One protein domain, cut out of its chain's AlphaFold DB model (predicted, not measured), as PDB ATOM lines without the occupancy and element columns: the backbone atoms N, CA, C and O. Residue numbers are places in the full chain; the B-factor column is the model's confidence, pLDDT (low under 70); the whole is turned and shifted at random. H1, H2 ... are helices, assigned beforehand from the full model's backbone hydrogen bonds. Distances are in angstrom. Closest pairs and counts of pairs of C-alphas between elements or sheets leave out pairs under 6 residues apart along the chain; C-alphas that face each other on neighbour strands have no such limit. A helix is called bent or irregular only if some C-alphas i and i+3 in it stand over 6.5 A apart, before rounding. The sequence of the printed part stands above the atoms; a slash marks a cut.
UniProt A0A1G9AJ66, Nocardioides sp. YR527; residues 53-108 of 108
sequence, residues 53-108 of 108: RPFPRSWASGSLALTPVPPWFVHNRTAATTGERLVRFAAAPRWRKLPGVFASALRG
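AT A GLANCE: This is residues 53 to 108 of the 108 residues of a protein of Nocardioides sp. YR527 (UniProt A0A1G9AJ66). A helical hairpin, H2 and H3 side by side, makes one end of the domain, and a single short turn of helix, H1, lies toward the other end, away from both of them. A long stretch with no named element, residues 61 to 78, leads from H1 to the start of H2, at the open end of the hairpin, while the hairpin's tip, residues 90 to 96, stands free. The printed part has 56 residues with three named helices, in the order H1, H2, H3, and no named strand; its class is all helix. The whole is only just compact, close to loose, with a radius of gyration of the C-alphas of 12.1 A. Its C-alphas span 36 by 24 by 14 A along the three main axes, an outline that is only just elongated.

HOW THE PARTS SIT: The first helix, H1, residues 57 to 60, touches no helix. H2, residues 79 to 91, is apart from H1: no C-alpha of the one is within 8 A of the other. H3, residues 95 to 105, is apart from H1 as well. H2 and H3 touch, with 11 pairs of C-alphas within 8 A. The closest C-alphas of these two helices are those of Thr 82 and Ser 104, 5.4 A apart. From centre to centre H2 and H3 are 9.5 A apart. Their lines stand at a shallow tilt of 19 degrees, and they run opposite ways. With a tight link of 3 residues between them, they form a helical hairpin. In the backbone of H2 every O i to N i+4 pair is within hydrogen-bond range; in H3 this holds for 5 of 7 pairs, and H1, with 4 residues, is too short for such a pair inside it, but its one O i to N i+3 pair is within range.

IN THESE COORDINATES: The printed part begins at Arg 53, whose C-alpha is at (28.019, 0.639, -22.000). H1 runs from Arg 57 to Ala 60, from C-alpha 57 at (31.633, -1.199, -18.035) to C-alpha 60 at (30.302, -0.875, -13.100), mostly along z. H2 runs from Ala 79 to Ala 91 and is the longest helix by residues, with 13 residues. It measures 18.1 A from C-alpha 79 at (35.434, -7.245, -35.213) to C-alpha 91 at (26.428, -21.765, -41.257), so that x, y and z fall from its first C-alpha to its last. H3 runs from Trp 95 to Ala 105, 11 residues and 16.1 A from first to last C-alpha, and ends with C-alpha 105 at (34.221, -11.126, -28.502). Its direction is mostly along y, with y rising. H3 is only just irregular: C-alphas 96 and 99 are 6.7 A apart, where about 5 A is found in a regular helix, and its line is a rough one.

THE WHOLE: The two C-alphas farthest apart are those of Ser 61 and Ala 92, at 36.3 A. The first and last printed C-alphas, those of Arg 53 and Gly 108, are 13.4 A apart. The link from H1 to H2, with 18 residues, is long, and its C-alphas lie 5 to 20 A from the mean of the C-alphas. The printed part has no cut; it begins at residue 53 of a chain of 108 residues and ends at Gly 108, the chain's last residue. The mean pLDDT of the printed part is 91.0, with a mean of 87 in H1 and 95 in both H2 and H3, and no printed residue is under 70.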
ATOM      1  N   ARG A  53      26.638   1.043 -22.286       87.25
ATOM      2  CA  ARG A  53      28.019   0.639 -22.000       87.25
ATOM      3  C   ARG A  53      28.137  -0.871 -22.194       87.25
ATOM      4  O   ARG A  53      27.418  -1.590 -21.509       87.25
ATOM      5  N   PRO A  54      29.007  -1.359 -23.089       87.50
ATOM      6  CA  PRO A  54      29.310  -2.783 -23.182       87.50
ATOM      7  C   PRO A  54      29.986  -3.316 -21.909       87.50
ATOM      8  O   PRO A  54      30.555  -2.554 -21.119       87.50
ATOM      9  N   PHE A  55      29.951  -4.632 -21.723       86.06
ATOM     10  CA  PHE A  55      30.707  -5.325 -20.682       86.06
ATOM     11  C   PHE A  55      32.221  -5.068 -20.844       86.06
ATOM     12  O   PHE A  55      32.703  -5.037 -21.979       86.06
ATOM     13  N   PRO A  56      32.986  -4.881 -19.746       85.38
ATOM     14  CA  PRO A  56      32.571  -4.944 -18.335       85.38
ATOM     15  C   PRO A  56      32.040  -3.625 -17.753       85.38
ATOM     16  O   PRO A  56      31.588  -3.588 -16.609       85.38
ATOM     17  N   ARG A  57      32.061  -2.525 -18.520       85.88
ATOM     18  CA  ARG A  57      31.633  -1.199 -18.035       85.88
ATOM     19  C   ARG A  57      30.140  -1.141 -17.703       85.88
ATOM     20  O   ARG A  57      29.746  -0.318 -16.881       85.88
ATOM     21  N   SER A  58      29.321  -1.990 -18.325       86.38
ATOM     22  CA  SER A  58      27.904  -2.168 -17.982       86.38
ATOM     23  C   SER A  58      27.712  -2.417 -16.487       86.38
ATOM     24  O   SER A  58      26.984  -1.660 -15.842       86.38
ATOM     25  N   TRP A  59      28.426  -3.399 -15.933       87.31
ATOM     26  CA  TRP A  59      28.323  -3.817 -14.535       87.31
ATOM     27  C   TRP A  59      28.747  -2.714 -13.573       87.31
ATOM     28  O   TRP A  59      28.026  -2.418 -12.625       87.31
ATOM     29  N   ALA A  60      29.852  -2.030 -13.878       86.94
ATOM     30  CA  ALA A  60      30.302  -0.875 -13.100       86.94
ATOM     31  C   ALA A  60      29.271   0.274 -13.073       86.94
ATOM     32  O   ALA A  60      29.296   1.105 -12.174       86.94
ATOM     33  N   SER A  61      28.355   0.321 -14.047       85.25
ATOM     34  CA  SER A  61      27.275   1.313 -14.132       85.25
ATOM     35  C   SER A  61      25.900   0.798 -13.678       85.25
ATOM     36  O   SER A  61      24.893   1.437 -13.971       85.25
ATOM     37  N   GLY A  62      25.837  -0.360 -13.007       85.38
ATOM     38  CA  GLY A  62      24.592  -0.957 -12.499       85.38
ATOM     39  C   GLY A  62      23.744  -1.689 -13.550       85.38
ATOM     40  O   GLY A  62      22.651  -2.159 -13.247       85.38
ATOM     41  N   SER A  63      24.227  -1.814 -14.790       86.50
ATOM     42  CA  SER A  63      23.555  -2.576 -15.846       86.50
ATOM     43  C   SER A  63      24.037  -4.022 -15.851       86.50
ATOM     44  O   SER A  63      25.231  -4.263 -15.975       86.50
ATOM     45  N   LEU A  64      23.122  -4.996 -15.833       87.38
ATOM     46  CA  LEU A  64      23.451  -6.429 -15.935       87.38
ATOM     47  C   LEU A  64      23.804  -6.890 -17.365       87.38
ATOM     48  O   LEU A  64      23.936  -8.086 -17.617       87.38
ATOM     49  N   ALA A  65      23.951  -5.971 -18.322       85.31
ATOM     50  CA  ALA A  65      24.242  -6.327 -19.705       85.31
ATOM     51  C   ALA A  65      25.609  -7.019 -19.839       85.31
ATOM     52  O   ALA A  65      26.644  -6.449 -19.500       85.31
ATOM     53  N   LEU A  66      25.611  -8.231 -20.394       85.38
ATOM     54  CA  LEU A  66      26.813  -9.031 -20.669       85.38
ATOM     55  C   LEU A  66      27.343  -8.860 -22.094       85.38
ATOM     56  O   LEU A  66      28.256  -9.568 -22.513       85.38
ATOM     57  N   THR A  67      26.752  -7.954 -22.870       86.75
ATOM     58  CA  THR A  67      27.128  -7.763 -24.268       86.75
ATOM     59  C   THR A  67      28.568  -7.242 -24.337       86.75
ATOM     60  O   THR A  67      28.819  -6.149 -23.821       86.75
ATOM     61  N   PRO A  68      29.512  -7.978 -24.953       88.31
ATOM     62  CA  PRO A  68      30.859  -7.469 -25.197       88.31
ATOM     63  C   PRO A  68      30.812  -6.274 -26.153       88.31
ATOM     64  O   PRO A  68      29.753  -5.959 -26.705       88.31
ATOM     65  N   VAL A  69      31.954  -5.612 -26.370       89.19
ATOM     66  CA  VAL A  69      32.058  -4.549 -27.381       89.19
ATOM     67  C   VAL A  69      31.501  -5.091 -28.703       89.19
ATOM     68  O   VAL A  69      31.998  -6.104 -29.201       89.19
ATOM     69  N   PRO A  70      30.437  -4.495 -29.268       88.19
ATOM     70  CA  PRO A  70      29.827  -5.053 -30.464       88.19
ATOM     71  C   PRO A  70      30.769  -5.004 -31.675       88.19
ATOM     72  O   PRO A  70      31.542  -4.055 -31.798       88.19
ATOM     73  N   PRO A  71      30.706  -5.976 -32.603       87.81
ATOM     74  CA  PRO A  71      31.607  -6.027 -33.759       87.81
ATOM     75  C   PRO A  71      31.377  -4.891 -34.768       87.81
ATOM     76  O   PRO A  71      32.239  -4.632 -35.595       87.81
ATOM     77  N   TRP A  72      30.243  -4.188 -34.699       86.19
ATOM     78  CA  TRP A  72      29.972  -2.999 -35.515       86.19
ATOM     79  C   TRP A  72      30.555  -1.703 -34.926       86.19
ATOM     80  O   TRP A  72      30.374  -0.633 -35.504       86.19
ATOM     81  N   PHE A  73      31.217  -1.751 -33.764       87.38
ATOM     82  CA  PHE A  73      31.927  -0.588 -33.231       87.38
ATOM     83  C   PHE A  73      33.281  -0.459 -33.928       87.38
ATOM     84  O   PHE A  73      34.065  -1.402 -33.940       87.38
ATOM     85  N   VAL A  74      33.585   0.733 -34.451       86.44
ATOM     86  CA  VAL A  74      34.821   1.004 -35.216       86.44
ATOM     87  C   VAL A  74      36.094   0.700 -34.413       86.44
ATOM     88  O   VAL A  74      37.104   0.309 -34.981       86.44
ATOM     89  N   HIS A  75      36.049   0.842 -33.087       88.00
ATOM     90  CA  HIS A  75      37.189   0.563 -32.209       88.00
ATOM     91  C   HIS A  75      37.294  -0.902 -31.762       88.00
ATOM     92  O   HIS A  75      38.194  -1.218 -30.987       88.00
ATOM     93  N   ASN A  76      36.388  -1.781 -32.205       91.19
ATOM     94  CA  ASN A  76      36.438  -3.191 -31.848       91.19
ATOM     95  C   ASN A  76      37.592  -3.880 -32.583       91.19
ATOM     96  O   ASN A  76      37.529  -4.122 -33.791       91.19
ATOM     97  N   ARG A  77      38.640  -4.242 -31.845       92.88
ATOM     98  CA  ARG A  77      39.883  -4.780 -32.422       92.88
ATOM     99  C   ARG A  77      39.722  -6.180 -33.006       92.88
ATOM    100  O   ARG A  77      40.534  -6.601 -33.825       92.88
ATOM    101  N   THR A  78      38.695  -6.915 -32.586       95.06
ATOM    102  CA  THR A  78      38.435  -8.290 -33.023       95.06
ATOM    103  C   THR A  78      37.197  -8.397 -33.905       95.06
ATOM    104  O   THR A  78      36.729  -9.511 -34.138       95.06
ATOM    105  N   ALA A  79      36.667  -7.283 -34.427       92.94
ATOM    106  CA  ALA A  79      35.434  -7.245 -35.213       92.94
ATOM    107  C   ALA A  79      35.421  -8.269 -36.358       92.94
ATOM    108  O   ALA A  79      34.505  -9.089 -36.432       92.94
ATOM    109  N   ALA A  80      36.465  -8.280 -37.195       94.38
ATOM    110  CA  ALA A  80      36.585  -9.196 -38.331       94.38
ATOM    111  C   ALA A  80      36.616 -10.668 -37.886       94.38
ATOM    112  O   ALA A  80      35.799 -11.471 -38.331       94.38
ATOM    113  N   THR A  81      37.493 -11.008 -36.937       96.12
ATOM    114  CA  THR A  81      37.624 -12.367 -36.390       96.12
ATOM    115  C   THR A  81      36.337 -12.841 -35.714       96.12
ATOM    116  O   THR A  81      35.923 -13.992 -35.863       96.12
ATOM    117  N   THR A  82      35.682 -11.958 -34.957       95.00
ATOM    118  CA  THR A  82      34.412 -12.248 -34.286       95.00
ATOM    119  C   THR A  82      33.312 -12.477 -35.319       95.00
ATOM    120  O   THR A  82      32.600 -13.475 -35.223       95.00
ATOM    121  N   GLY A  83      33.219 -11.624 -36.344       92.69
ATOM    122  CA  GLY A  83      32.286 -11.772 -37.462       92.69
ATOM    123  C   GLY A  83      32.476 -13.087 -38.218       92.69
ATOM    124  O   GLY A  83      31.524 -13.847 -38.371       92.69
ATOM    125  N   GLU A  84      33.709 -13.425 -38.601       95.31
ATOM    126  CA  GLU A  84      34.041 -14.688 -39.275       95.31
ATOM    127  C   GLU A  84      33.612 -15.909 -38.444       95.31
ATOM    128  O   GLU A  84      33.011 -16.858 -38.959       95.31
ATOM    129  N   ARG A  85      33.880 -15.891 -37.132       95.75
ATOM    130  CA  ARG A  85      33.482 -16.976 -36.223       95.75
ATOM    131  C   ARG A  85      31.966 -17.081 -36.076       95.75
ATOM    132  O   ARG A  85      31.452 -18.200 -36.060       95.75
ATOM    133  N   LEU A  86      31.260 -15.952 -36.004       93.50
ATOM    134  CA  LEU A  86      29.796 -15.911 -35.968       93.50
ATOM    135  C   LEU A  86      29.190 -16.461 -37.263       93.50
ATOM    136  O   LEU A  86      28.307 -17.311 -37.194       93.50
ATOM    137  N   VAL A  87      29.713 -16.072 -38.430       93.62
ATOM    138  CA  VAL A  87      29.274 -16.597 -39.735       93.62
ATOM    139  C   VAL A  87      29.495 -18.107 -39.808       93.62
ATOM    140  O   VAL A  87      28.575 -18.859 -40.129       93.62
ATOM    141  N   ARG A  88      30.683 -18.592 -39.424       95.88
ATOM    142  CA  ARG A  88      30.967 -20.036 -39.370       95.88
ATOM    143  C   ARG A  88      30.064 -20.784 -38.395       95.88
ATOM    144  O   ARG A  88      29.795 -21.966 -38.621       95.88
ATOM    145  N   PHE A  89      29.664 -20.166 -37.285       95.88
ATOM    146  CA  PHE A  89      28.716 -20.757 -36.346       95.88
ATOM    147  C   PHE A  89      27.314 -20.824 -36.955       95.88
ATOM    148  O   PHE A  89      26.746 -21.909 -36.975       95.88
ATOM    149  N   ALA A  90      26.812 -19.723 -37.520       92.88
ATOM    150  CA  ALA A  90      25.500 -19.660 -38.161       92.88
ATOM    151  C   ALA A  90      25.365 -20.659 -39.324       92.88
ATOM    152  O   ALA A  90      24.348 -21.334 -39.432       92.88
ATOM    153  N   ALA A  91      26.417 -20.824 -40.136       95.94
ATOM    154  CA  ALA A  91      26.428 -21.765 -41.257       95.94
ATOM    155  C   ALA A  91      26.388 -23.246 -40.829       95.94
ATOM    156  O   ALA A  91      25.896 -24.092 -41.568       95.94
ATOM    157  N   ALA A  92      26.939 -23.590 -39.658       96.75
ATOM    158  CA  ALA A  92      26.929 -24.960 -39.137       96.75
ATOM    159  C   ALA A  92      27.059 -24.957 -37.600       96.75
ATOM    160  O   ALA A  92      28.185 -25.085 -37.086       96.75
ATOM    161  N   PRO A  93      25.948 -24.808 -36.860       95.94
ATOM    162  CA  PRO A  93      25.966 -24.639 -35.410       95.94
ATOM    163  C   PRO A  93      26.580 -25.847 -34.701       95.94
ATOM    164  O   PRO A  93      26.174 -26.987 -34.914       95.94
ATOM    165  N   ARG A  94      27.604 -25.616 -33.870       96.56
ATOM    166  CA  ARG A  94      28.239 -26.657 -33.041       96.56
ATOM    167  C   ARG A  94      28.755 -26.051 -31.743       96.56
ATOM    168  O   ARG A  94      29.471 -25.052 -31.795       96.56
ATOM    169  N   TRP A  95      28.503 -26.709 -30.609       96.75
ATOM    170  CA  TRP A  95      28.969 -26.277 -29.280       96.75
ATOM    171  C   TRP A  95      30.474 -25.987 -29.234       96.75
ATOM    172  O   TRP A  95      30.892 -24.955 -28.719       96.75
ATOM    173  N   ARG A  96      31.291 -26.817 -29.897       96.88
ATOM    174  CA  ARG A  96      32.752 -26.637 -29.985       96.88
ATOM    175  C   ARG A  96      33.215 -25.319 -30.626       96.88
ATOM    176  O   ARG A  96      34.370 -24.950 -30.470       96.88
ATOM    177  N   LYS A  97      32.355 -24.622 -31.381       95.94
ATOM    178  CA  LYS A  97      32.681 -23.326 -32.005       95.94
ATOM    179  C   LYS A  97      32.492 -22.150 -31.038       95.94
ATOM    180  O   LYS A  97      33.107 -21.105 -31.239       95.94
ATOM    181  N   LEU A  98      31.675 -22.315 -29.994       94.88
ATOM    182  CA  LEU A  98      31.321 -21.240 -29.066       94.88
ATOM    183  C   LEU A  98      32.515 -20.682 -28.277       94.88
ATOM    184  O   LEU A  98      32.641 -19.458 -28.240       94.88
ATOM    185  N   PRO A  99      33.437 -21.495 -27.714       95.88
ATOM    186  CA  PRO A  99      34.573 -20.953 -26.966       95.88
ATOM    187  C   PRO A  99      35.412 -19.966 -27.788       95.88
ATOM    188  O   PRO A  99      35.801 -18.913 -27.291       95.88
ATOM    189  N   GLY A 100      35.626 -20.251 -29.078       94.50
ATOM    190  CA  GLY A 100      36.351 -19.356 -29.981       94.50
ATOM    191  C   GLY A 100      35.610 -18.044 -30.262       94.50
ATOM    192  O   GLY A 100      36.250 -16.995 -30.373       94.50
ATOM    193  N   VAL A 101      34.277 -18.081 -30.368       94.19
ATOM    194  CA  VAL A 101      33.439 -16.876 -30.509       94.19
ATOM    195  C   VAL A 101      33.577 -16.006 -29.261       94.19
ATOM    196  O   VAL A 101      33.953 -14.840 -29.379       94.19
ATOM    197  N   PHE A 102      33.374 -16.579 -28.070       93.06
ATOM    198  CA  PHE A 102      33.465 -15.849 -26.802       93.06
ATOM    199  C   PHE A 102      34.859 -15.263 -26.565       93.06
ATOM    200  O   PHE A 102      34.985 -14.076 -26.270       93.06
ATOM    201  N   ALA A 103      35.916 -16.050 -26.787       93.62
ATOM    202  CA  ALA A 103      37.293 -15.580 -26.652       93.62
ATOM    203  C   ALA A 103      37.650 -14.463 -27.650       93.62
ATOM    204  O   ALA A 103      38.568 -13.686 -27.397       93.62
ATOM    205  N   SER A 104      36.983 -14.388 -28.807       92.88
ATOM    206  CA  SER A 104      37.122 -13.249 -29.728       92.88
ATOM    207  C   SER A 104      36.404 -12.021 -29.189       92.88
ATOM    208  O   SER A 104      36.996 -10.950 -29.085       92.88
ATOM    209  N   ALA A 105      35.134 -12.205 -28.829       91.31
ATOM    210  CA  ALA A 105      34.221 -11.126 -28.502       91.31
ATOM    211  C   ALA A 105      34.648 -10.379 -27.232       91.31
ATOM    212  O   ALA A 105      34.584  -9.157 -27.192       91.31
ATOM    213  N   LEU A 106      35.163 -11.091 -26.225       91.19
ATOM    214  CA  LEU A 106      35.655 -10.490 -24.979       91.19
ATOM    215  C   LEU A 106      36.965  -9.694 -25.136       91.19
ATOM    216  O   LEU A 106      37.356  -8.997 -24.205       91.19
ATOM    217  N   ARG A 107      37.651  -9.797 -26.284       89.25
ATOM    218  CA  ARG A 107      38.887  -9.050 -26.598       89.25
ATOM    219  C   ARG A 107      38.668  -7.874 -27.555       89.25
ATOM    220  O   ARG A 107      39.652  -7.273 -27.989       89.25
ATOM    221  N   GLY A 108      37.413  -7.626 -27.931       83.31
ATOM    222  CA  GLY A 108      37.010  -6.542 -28.824       83.31
ATOM    223  C   GLY A 108      37.274  -5.168 -28.242       83.31
ATOM    224  O   GLY A 108      37.061  -4.990 -27.024       83.31
TER     225      GLY A 108